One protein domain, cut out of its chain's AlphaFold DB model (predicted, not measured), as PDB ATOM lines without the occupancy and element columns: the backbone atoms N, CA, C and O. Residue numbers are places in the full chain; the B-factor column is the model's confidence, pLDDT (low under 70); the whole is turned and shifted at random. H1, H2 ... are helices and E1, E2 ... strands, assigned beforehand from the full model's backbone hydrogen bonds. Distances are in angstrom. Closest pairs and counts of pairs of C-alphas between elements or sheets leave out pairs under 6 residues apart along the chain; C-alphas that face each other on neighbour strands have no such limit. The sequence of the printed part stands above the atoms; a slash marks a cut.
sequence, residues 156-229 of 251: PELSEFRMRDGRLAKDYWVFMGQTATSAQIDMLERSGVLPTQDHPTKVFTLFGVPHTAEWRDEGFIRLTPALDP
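What this domain is: This is residues 156 to 229 of the 251 residues of an uncharacterized protein of Bradyrhizobium septentrionale (UniProt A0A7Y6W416). With little regular structure, this is a long unnamed stretch, residues 156 to 181, looping round to the edge of a twisted three-stranded sheet, which one short helix, H1, grazes. The 74 printed residues have H1, E1, E2 and E3 in that order, 27 residues in these elements, class mixed. The sheet E1 E2 E3 is a meander, each strand antiparallel to the one before. It is compact, radius of gyration of the C-alphas 11.4 A, spanning 31 by 30 by 18 A.

Where its parts are: H1, residues 182 to 190, begins at C-alpha (270.427, 152.457, 354.994). E1 is residues 201 to 206; E2, residues 209 to 215, measures 19.8 A. E3, residues 221 to 225, ends at C-alpha (280.236, 166.466, 361.306).

How they stand to each other: Residues 178 to 179 pair antiparallel with 222 to 223 of E3. H1, with every O i to N i+4 pair within hydrogen-bond range, only grazes the sheet; its closest C-alphas to E3 are Ile 185 and Ile 221, 7.8 A. Hairpin E1 and E2 has N 204 and O 211 at 3.0 A; hairpin E2 and E3 has N 212 and O 224 at 2.8 A.

The domain as a whole: The printed part has no cut and no long link. Residues 228 to 229 are under pLDDT 70.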
ATOM      1  N   PRO A 156     285.319 155.588 367.827       91.12
ATOM      2  CA  PRO A 156     285.764 154.612 366.845       91.12
ATOM      3  C   PRO A 156     285.963 155.275 365.483       91.12
ATOM      4  O   PRO A 156     285.145 156.090 365.053       91.12
ATOM      5  N   GLU A 157     287.062 154.922 364.824       93.69
ATOM      6  CA  GLU A 157     287.380 155.363 363.470       93.69
ATOM      7  C   GLU A 157     286.714 154.422 362.470       93.69
ATOM      8  O   GLU A 157     286.841 153.199 362.581       93.69
ATOM      9  N   LEU A 158     285.951 154.994 361.538       93.44
ATOM     10  CA  LEU A 158     285.156 154.229 360.581       93.44
ATOM     11  C   LEU A 158     285.620 154.380 359.129       93.44
ATOM     12  O   LEU A 158     284.978 153.801 358.259       93.44
ATOM     13  N   SER A 159     286.696 155.105 358.802       89.00
ATOM     14  CA  SER A 159     287.066 155.321 357.390       89.00
ATOM     15  C   SER A 159     287.443 154.034 356.678       89.00
ATOM     16  O   SER A 159     287.092 153.856 355.511       89.00
ATOM     17  N   GLU A 160     288.123 153.128 357.379       92.44
ATOM     18  CA  GLU A 160     288.508 151.820 356.845       92.44
ATOM     19  C   GLU A 160     287.425 150.748 357.061       92.44
ATOM     20  O   GLU A 160     287.619 149.574 356.724       92.44
ATOM     21  N   PHE A 161     286.259 151.122 357.599       92.81
ATOM     22  CA  PHE A 161     285.162 150.187 357.790       92.81
ATOM     23  C   PHE A 161     284.618 149.707 356.438       92.81
ATOM     24  O   PHE A 161     284.250 150.503 355.573       92.81
ATOM     25  N   ARG A 162     284.522 148.381 356.272       93.56
ATOM     26  CA  ARG A 162     283.949 147.755 355.074       93.56
ATOM     27  C   ARG A 162     282.441 147.578 355.194       93.56
ATOM     28  O   ARG A 162     281.944 146.763 355.987       93.56
ATOM     29  N   MET A 163     281.718 148.296 354.344       91.25
ATOM     30  CA  MET A 163     280.277 148.148 354.174       91.25
ATOM     31  C   MET A 163     279.929 146.797 353.527       91.25
ATOM     32  O   MET A 163     280.803 146.045 353.086       91.25
ATOM     33  N   ARG A 164     278.639 146.440 353.513       87.12
ATOM     34  CA  ARG A 164     278.164 145.156 352.958       87.12
ATOM     35  C   ARG A 164     278.423 144.989 351.463       87.12
ATOM     36  O   ARG A 164     278.548 143.863 350.999       87.12
ATOM     37  N   ASP A 165     278.522 146.087 350.729       85.69
ATOM     38  CA  ASP A 165     278.871 146.104 349.306       85.69
ATOM     39  C   ASP A 165     280.381 145.914 349.046       85.69
ATOM     40  O   ASP A 165     280.821 145.906 347.898       85.69
ATOM     41  N   GLY A 166     281.182 145.750 350.107       88.12
ATOM     42  CA  GLY A 166     282.628 145.560 350.045       88.12
ATOM     43  C   GLY A 166     283.431 146.852 349.900       88.12
ATOM     44  O   GLY A 166     284.663 146.788 349.898       88.12
ATOM     45  N   ARG A 167     282.773 148.009 349.806       89.19
ATOM     46  CA  ARG A 167     283.432 149.312 349.701       89.19
ATOM     47  C   ARG A 167     283.691 149.909 351.077       89.19
ATOM     48  O   ARG A 167     283.144 149.456 352.089       89.19
ATOM     49  N   LEU A 168     284.585 150.891 351.124       91.06
ATOM     50  CA  LEU A 168     284.962 151.532 352.374       91.06
ATOM     51  C   LEU A 168     283.973 152.652 352.686       91.06
ATOM     52  O   LEU A 168     283.496 153.341 351.785       91.06
ATOM     53  N   ALA A 169     283.673 152.859 353.966       88.88
ATOM     54  CA  ALA A 169     282.768 153.925 354.397       88.88
ATOM     55  C   ALA A 169     283.214 155.302 353.885       88.88
ATOM     56  O   ALA A 169     282.390 156.119 353.478       88.88
ATOM     57  N   LYS A 170     284.534 155.525 353.838       88.19
ATOM     58  CA  LYS A 170     285.146 156.739 353.296       88.19
ATOM     59  C   LYS A 170     284.755 157.047 351.846       88.19
ATOM     60  O   LYS A 170     284.720 158.215 351.482       88.19
ATOM     61  N   ASP A 171     284.426 156.034 351.043       86.50
ATOM     62  CA  ASP A 171     284.076 156.211 349.628       86.50
ATOM     63  C   ASP A 171     282.667 156.806 349.441       86.50
ATOM     64  O   ASP A 171     282.338 157.296 348.364       86.50
ATOM     65  N   TYR A 172     281.836 156.764 350.486       79.00
ATOM     66  CA  TYR A 172     280.436 157.206 350.472       79.00
ATOM     67  C   TYR A 172     280.161 158.379 351.399       79.00
ATOM     68  O   TYR A 172     279.032 158.871 351.466       79.00
ATOM     69  N   TRP A 173     281.162 158.792 352.169       84.50
ATOM     70  CA  TRP A 173     280.941 159.751 353.227       84.50
ATOM     71  C   TRP A 173     280.878 161.184 352.709       84.50
ATOM     72  O   TRP A 173     281.653 161.586 351.845       84.50
ATOM     73  N   VAL A 174     279.972 161.967 353.294       78.62
ATOM     74  CA  VAL A 174     279.780 163.386 352.982       78.62
ATOM     75  C   VAL A 174     279.961 164.189 354.267       78.62
ATOM     76  O   VAL A 174     279.345 163.880 355.285       78.62
ATOM     77  N   PHE A 175     280.797 165.228 354.222       79.88
ATOM     78  CA  PHE A 175     281.110 166.106 355.360       79.88
ATOM     79  C   PHE A 175     280.125 167.274 355.502       79.88
ATOM     80  O   PHE A 175     280.513 168.419 355.713       79.88
ATOM     81  N   MET A 176     278.834 166.995 355.372       80.94
ATOM     82  CA  MET A 176     277.758 167.953 355.627       80.94
ATOM     83  C   MET A 176     276.668 167.236 356.398       80.94
ATOM     84  O   MET A 176     276.546 166.027 356.242       80.94
ATOM     85  N   GLY A 177     275.893 167.956 357.207       84.44
ATOM     86  CA  GLY A 177     274.799 167.348 357.959       84.44
ATOM     87  C   GLY A 177     273.800 166.651 357.031       84.44
ATOM     88  O   GLY A 177     273.311 167.261 356.081       84.44
ATOM     89  N   GLN A 178     273.502 165.381 357.292       88.62
ATOM     90  CA  GLN A 178     272.616 164.573 356.456       88.62
ATOM     91  C   GLN A 178     271.809 163.560 357.267       88.62
ATOM     92  O   GLN A 178     272.192 163.163 358.366       88.62
ATOM     93  N   THR A 179     270.714 163.073 356.692       91.94
ATOM     94  CA  THR A 179     270.049 161.864 357.189       91.94
ATOM     95  C   THR A 179     270.841 160.634 356.752       91.94
ATOM     96  O   THR A 179     271.249 160.527 355.595       91.94
ATOM     97  N   ALA A 180     271.069 159.700 357.672       92.06
ATOM     98  CA  ALA A 180     271.780 158.462 357.402       92.06
ATOM     99  C   ALA A 180     271.013 157.608 356.384       92.06
ATOM    100  O   ALA A 180     269.836 157.293 356.559       92.06
ATOM    101  N   THR A 181     271.709 157.187 355.335       91.19
ATOM    102  CA  THR A 181     271.223 156.175 354.392       91.19
ATOM    103  C   THR A 181     271.208 154.790 355.041       91.19
ATOM    104  O   THR A 181     271.937 154.537 355.999       91.19
ATOM    105  N   SER A 182     270.464 153.836 354.477       90.69
ATOM    106  CA  SER A 182     270.427 152.457 354.994       90.69
ATOM    107  C   SER A 182     271.812 151.800 355.079       90.69
ATOM    108  O   SER A 182     272.071 151.027 355.998       90.69
ATOM    109  N   ALA A 183     272.721 152.126 354.151       90.88
ATOM    110  CA  ALA A 183     274.100 151.638 354.181       90.88
ATOM    111  C   ALA A 183     274.892 152.226 355.361       90.88
ATOM    112  O   ALA A 183     275.615 151.502 356.043       90.88
ATOM    113  N   GLN A 184     274.713 153.520 355.644       92.06
ATOM    114  CA  GLN A 184     275.320 154.174 356.805       92.06
ATOM    115  C   GLN A 184     274.717 153.664 358.118       92.06
ATOM    116  O   GLN A 184     275.447 153.488 359.084       92.06
ATOM    117  N   ILE A 185     273.418 153.361 358.158       92.62
ATOM    118  CA  ILE A 185     272.766 152.753 359.326       92.62
ATOM    119  C   ILE A 185     273.363 151.368 359.615       92.62
ATOM    120  O   ILE A 185     273.802 151.128 360.737       92.62
ATOM    121  N   ASP A 186     273.470 150.492 358.609       92.88
ATOM    122  CA  ASP A 186     274.119 149.177 358.767       92.88
ATOM    123  C   ASP A 186     275.581 149.311 359.216       92.88
ATOM    124  O   ASP A 186     276.056 148.563 360.069       92.88
ATOM    125  N   MET A 187     276.305 150.292 358.674       93.62
ATOM    126  CA  MET A 187     277.669 150.602 359.093       93.62
ATOM    127  C   MET A 187     277.732 150.988 360.579       93.62
ATOM    128  O   MET A 187     278.561 150.446 361.312       93.62
ATOM    129  N   LEU A 188     276.870 151.898 361.041       94.00
ATOM    130  CA  LEU A 188     276.817 152.342 362.439       94.00
ATOM    131  C   LEU A 188     276.418 151.201 363.382       94.00
ATOM    132  O   LEU A 188     276.986 151.064 364.465       94.00
ATOM    133  N   GLU A 189     275.486 150.350 362.959       94.44
ATOM    134  CA  GLU A 189     275.065 149.160 363.703       94.44
ATOM    135  C   GLU A 189     276.225 148.181 363.878       94.44
ATOM    136  O   GLU A 189     276.581 147.813 364.999       94.44
ATOM    137  N   ARG A 190     276.888 147.817 362.779       93.81
ATOM    138  CA  ARG A 190     278.001 146.859 362.782       93.81
ATOM    139  C   ARG A 190     279.257 147.382 363.476       93.81
ATOM    140  O   ARG A 190     280.097 146.581 363.879       93.81
ATOM    141  N   SER A 191     279.398 148.697 363.597       91.56
ATOM    142  CA  SER A 191     280.481 149.341 364.348       91.56
ATOM    143  C   SER A 191     280.115 149.654 365.804       91.56
ATOM    144  O   SER A 191     280.975 150.096 366.564       91.56
ATOM    145  N   GLY A 192     278.873 149.393 366.227       93.31
ATOM    146  CA  GLY A 192     278.424 149.591 367.609       93.31
ATOM    147  C   GLY A 192     278.187 151.054 368.005       93.31
ATOM    148  O   GLY A 192     278.075 151.358 369.194       93.31
ATOM    149  N   VAL A 193     278.094 151.963 367.030       94.25
ATOM    150  CA  VAL A 193     277.804 153.395 367.237       94.25
ATOM    151  C   VAL A 193     276.446 153.818 366.693       94.25
ATOM    152  O   VAL A 193     276.194 155.006 366.507       94.25
ATOM    153  N   LEU A 194     275.544 152.865 366.466       95.56
ATOM    154  CA  LEU A 194     274.158 153.183 366.161       95.56
ATOM    155  C   LEU A 194     273.505 153.859 367.379       95.56
ATOM    156  O   LEU A 194     273.517 153.276 368.472       95.56
ATOM    157  N   PRO A 195     272.968 155.083 367.238       94.00
ATOM    158  CA  PRO A 195     272.190 155.700 368.299       94.00
ATOM    159  C   PRO A 195     270.856 154.962 368.457       94.00
ATOM    160  O   PRO A 195     270.297 154.435 367.495       94.00
ATOM    161  N   THR A 196     270.351 154.920 369.683       92.56
ATOM    162  CA  THR A 196     269.066 154.296 370.027       92.56
ATOM    163  C   THR A 196     268.210 155.290 370.795       92.56
ATOM    164  O   THR A 196     268.719 156.297 371.269       92.56
ATOM    165  N   GLN A 197     266.925 155.004 370.990       89.19
ATOM    166  CA  GLN A 197     266.046 155.900 371.747       89.19
ATOM    167  C   GLN A 197     266.556 156.186 373.177       89.19
ATOM    168  O   GLN A 197     266.468 157.317 373.644       89.19
ATOM    169  N   ASP A 198     267.147 155.190 373.851       90.50
ATOM    170  CA  ASP A 198     267.735 155.361 375.193       90.50
ATOM    171  C   ASP A 198     269.069 156.124 375.186       90.50
ATOM    172  O   ASP A 198     269.433 156.774 376.165       90.50
ATOM    173  N   HIS A 199     269.820 156.024 374.087       89.88
ATOM    174  CA  HIS A 199     271.111 156.680 373.892       89.88
ATOM    175  C   HIS A 199     271.092 157.388 372.537       89.88
ATOM    176  O   HIS A 199     271.692 156.893 371.573       89.88
ATOM    177  N   PRO A 200     270.384 158.529 372.451       91.56
ATOM    178  CA  PRO A 200     270.043 159.142 371.176       91.56
ATOM    179  C   PRO A 200     271.254 159.734 370.476       91.56
ATOM    180  O   PRO A 200     271.153 160.088 369.315       91.56
ATOM    181  N   THR A 201     272.407 159.829 371.134       93.25
ATOM    182  CA  THR A 201     273.604 160.436 370.559       93.25
ATOM    183  C   THR A 201     274.792 159.492 370.675       93.25
ATOM    184  O   THR A 201     275.114 158.989 371.755       93.25
ATOM    185  N   LYS A 202     275.477 159.272 369.554       94.69
ATOM    186  CA  LYS A 202     276.727 158.514 369.457       94.69
ATOM    187  C   LYS A 202     277.753 159.324 368.680       94.69
ATOM    188  O   LYS A 202     277.410 160.005 367.720       94.69
ATOM    189  N   VAL A 203     279.014 159.234 369.087       93.62
ATOM    190  CA  VAL A 203     280.126 159.929 368.431       93.62
ATOM    191  C   VAL A 203     281.070 158.896 367.829       93.62
ATOM    192  O   VAL A 203     281.348 157.866 368.443       93.62
ATOM    193  N   PHE A 204     281.555 159.176 366.629       93.44
ATOM    194  CA  PHE A 204     282.539 158.377 365.904       93.44
ATOM    195  C   PHE A 204     283.455 159.309 365.110       93.44
ATOM    196  O   PHE A 204     283.205 160.510 365.032       93.44
ATOM    197  N   THR A 205     284.533 158.789 364.540       92.25
ATOM    198  CA  THR A 205     285.421 159.561 363.669       92.25
ATOM    199  C   THR A 205     285.417 159.001 362.258       92.25
ATOM    200  O   THR A 205     285.340 157.793 362.035       92.25
ATOM    201  N   LEU A 206     285.498 159.902 361.287       90.06
ATOM    202  CA  LEU A 206     285.672 159.566 359.885       90.06
ATOM    203  C   LEU A 206     286.675 160.552 359.305       90.06
ATOM    204  O   LEU A 206     286.492 161.762 359.398       90.06
ATOM    205  N   PHE A 207     287.774 160.025 358.778       87.75
ATOM    206  CA  PHE A 207     288.949 160.772 358.332       87.75
ATOM    207  C   PHE A 207     289.575 161.615 359.447       87.75
ATOM    208  O   PHE A 207     290.026 162.735 359.219       87.75
ATOM    209  N   GLY A 208     289.540 161.105 360.680       86.62
ATOM    210  CA  GLY A 208     289.963 161.850 361.867       86.62
ATOM    211  C   GLY A 208     289.032 163.005 362.255       86.62
ATOM    212  O   GLY A 208     289.270 163.647 363.274       86.62
ATOM    213  N   VAL A 209     287.958 163.255 361.499       88.06
ATOM    214  CA  VAL A 209     286.954 164.266 361.832       88.06
ATOM    215  C   VAL A 209     285.894 163.628 362.730       88.06
ATOM    216  O   VAL A 209     285.313 162.602 362.352       88.06
ATOM    217  N   PRO A 210     285.615 164.196 363.912       90.38
ATOM    218  CA  PRO A 210     284.537 163.721 364.762       90.38
ATOM    219  C   PRO A 210     283.178 163.962 364.096       90.38
ATOM    220  O   PRO A 210     282.918 165.012 363.516       90.38
ATOM    221  N   HIS A 211     282.302 162.974 364.187       91.44
ATOM    222  CA  HIS A 211     280.937 162.992 363.689       91.44
ATOM    223  C   HIS A 211     279.992 162.542 364.796       91.44
ATOM    224  O   HIS A 211     280.319 161.667 365.599       91.44
ATOM    225  N   THR A 212     278.803 163.127 364.805       93.50
ATOM    226  CA  THR A 212     277.725 162.789 365.728       93.50
ATOM    227  C   THR A 212     276.599 162.123 364.951       93.50
ATOM    228  O   THR A 212     276.104 162.695 363.981       93.50
ATOM    229  N   ALA A 213     276.202 160.924 365.368       94.25
ATOM    230  CA  ALA A 213     274.963 160.280 364.959       94.25
ATOM    231  C   ALA A 213     273.900 160.532 366.029       94.25
ATOM    232  O   ALA A 213     274.103 160.209 367.201       94.25
ATOM    233  N   GLU A 214     272.773 161.099 365.620       94.81
ATOM    234  CA  GLU A 214     271.668 161.476 366.492       94.81
ATOM    235  C   GLU A 214     270.378 160.777 366.051       94.81
ATOM    236  O   GLU A 214     269.968 160.896 364.898       94.81
ATOM    237  N   TRP A 215     269.735 160.050 366.960       93.88
ATOM    238  CA  TRP A 215     268.399 159.498 366.777       93.88
ATOM    239  C   TRP A 215     267.360 160.621 366.845       93.88
ATOM    240  O   TRP A 215     267.363 161.418 367.783       93.88
ATOM    241  N   ARG A 216     266.460 160.669 365.865       92.75
ATOM    242  CA  ARG A 216     265.313 161.582 365.818       92.75
ATOM    243  C   ARG A 216     264.020 160.836 366.138       92.75
ATOM    244  O   ARG A 216     263.923 159.628 365.919       92.75
ATOM    245  N   ASP A 217     263.026 161.554 366.650       80.44
ATOM    246  CA  ASP A 217     261.764 160.981 367.141       80.44
ATOM    247  C   ASP A 217     260.961 160.250 366.044       80.44
ATOM    248  O   ASP A 217     260.153 159.371 366.337       80.44
ATOM    249  N   GLU A 218     261.246 160.532 364.772       83.75
ATOM    250  CA  GLU A 218     260.641 159.891 363.600       83.75
ATOM    251  C   GLU A 218     261.377 158.616 363.138       83.75
ATOM    252  O   GLU A 218     261.052 158.051 362.094       83.75
ATOM    253  N   GLY A 219     262.376 158.144 363.893       84.06
ATOM    254  CA  GLY A 219     263.149 156.939 363.574       84.06
ATOM    255  C   GLY A 219     264.258 157.149 362.541       84.06
ATOM    256  O   GLY A 219     264.867 156.184 362.078       84.06
ATOM    257  N   PHE A 220     264.539 158.402 362.183       91.06
ATOM    258  CA  PHE A 220     265.676 158.758 361.342       91.06
ATOM    259  C   PHE A 220     266.923 159.004 362.184       91.06
ATOM    260  O   PHE A 220     266.851 159.432 363.335       91.06
ATOM    261  N   ILE A 221     268.087 158.775 361.581       93.06
ATOM    262  CA  ILE A 221     269.372 159.105 362.193       93.06
ATOM    263  C   ILE A 221     269.957 160.294 361.444       93.06
ATOM    264  O   ILE A 221     270.159 160.218 360.235       93.06
ATOM    265  N   ARG A 222     270.244 161.383 362.153       93.56
ATOM    266  CA  ARG A 222     270.968 162.532 361.612       93.56
ATOM    267  C   ARG A 222     272.453 162.361 361.880       93.56
ATOM    268  O   ARG A 222     272.866 162.084 362.999       93.56
ATOM    269  N   LEU A 223     273.255 162.547 360.849       92.75
ATOM    270  CA  LEU A 223     274.704 162.559 360.908       92.75
ATOM    271  C   LEU A 223     275.146 164.013 360.814       92.75
ATOM    272  O   LEU A 223     274.661 164.766 359.975       92.75
ATOM    273  N   THR A 224     275.993 164.449 361.738       92.06
ATOM    274  CA  THR A 224     276.496 165.825 361.777       92.06
ATOM    275  C   THR A 224     278.001 165.794 362.003       92.06
ATOM    276  O   THR A 224     278.442 165.285 363.038       92.06
ATOM    277  N   PRO A 225     278.815 166.300 361.063       89.38
ATOM    278  CA  PRO A 225     280.236 166.466 361.306       89.38
ATOM    279  C   PRO A 225     280.443 167.554 362.367       89.38
ATOM    280  O   PRO A 225     279.865 168.636 362.282       89.38
ATOM    281  N   ALA A 226     281.282 167.285 363.360       82.50
ATOM    282  CA  ALA A 226     281.767 168.292 364.294       82.50
ATOM    283  C   ALA A 226     282.999 168.967 363.673       82.50
ATOM    284  O   ALA A 226     284.136 168.754 364.091       82.50
ATOM    285  N   LEU A 227     282.766 169.724 362.601       73.69
ATOM    286  CA  LEU A 227     283.778 170.602 362.024       73.69
ATOM    287  C   LEU A 227     283.783 171.907 362.810       73.69
ATOM    288  O   LEU A 227     282.725 172.483 363.061       73.69
ATOM    289  N   ASP A 228     284.970 172.378 363.181       62.28
ATOM    290  CA  ASP A 228     285.110 173.736 363.687       62.28
ATOM    291  C   ASP A 228     284.748 174.711 362.547       62.28
ATOM    292  O   ASP A 228     285.348 174.622 361.467       62.28
ATOM    293  N   PRO A 229     283.771 175.618 362.733       54.88
ATOM    294  CA  PRO A 229     283.372 176.576 361.703       54.88
ATOM    295  C   PRO A 229     284.534 177.446 361.205       54.88
ATOM    296  O   PRO A 229     284.492 177.925 360.078       54.88
TER     297      PRO A 229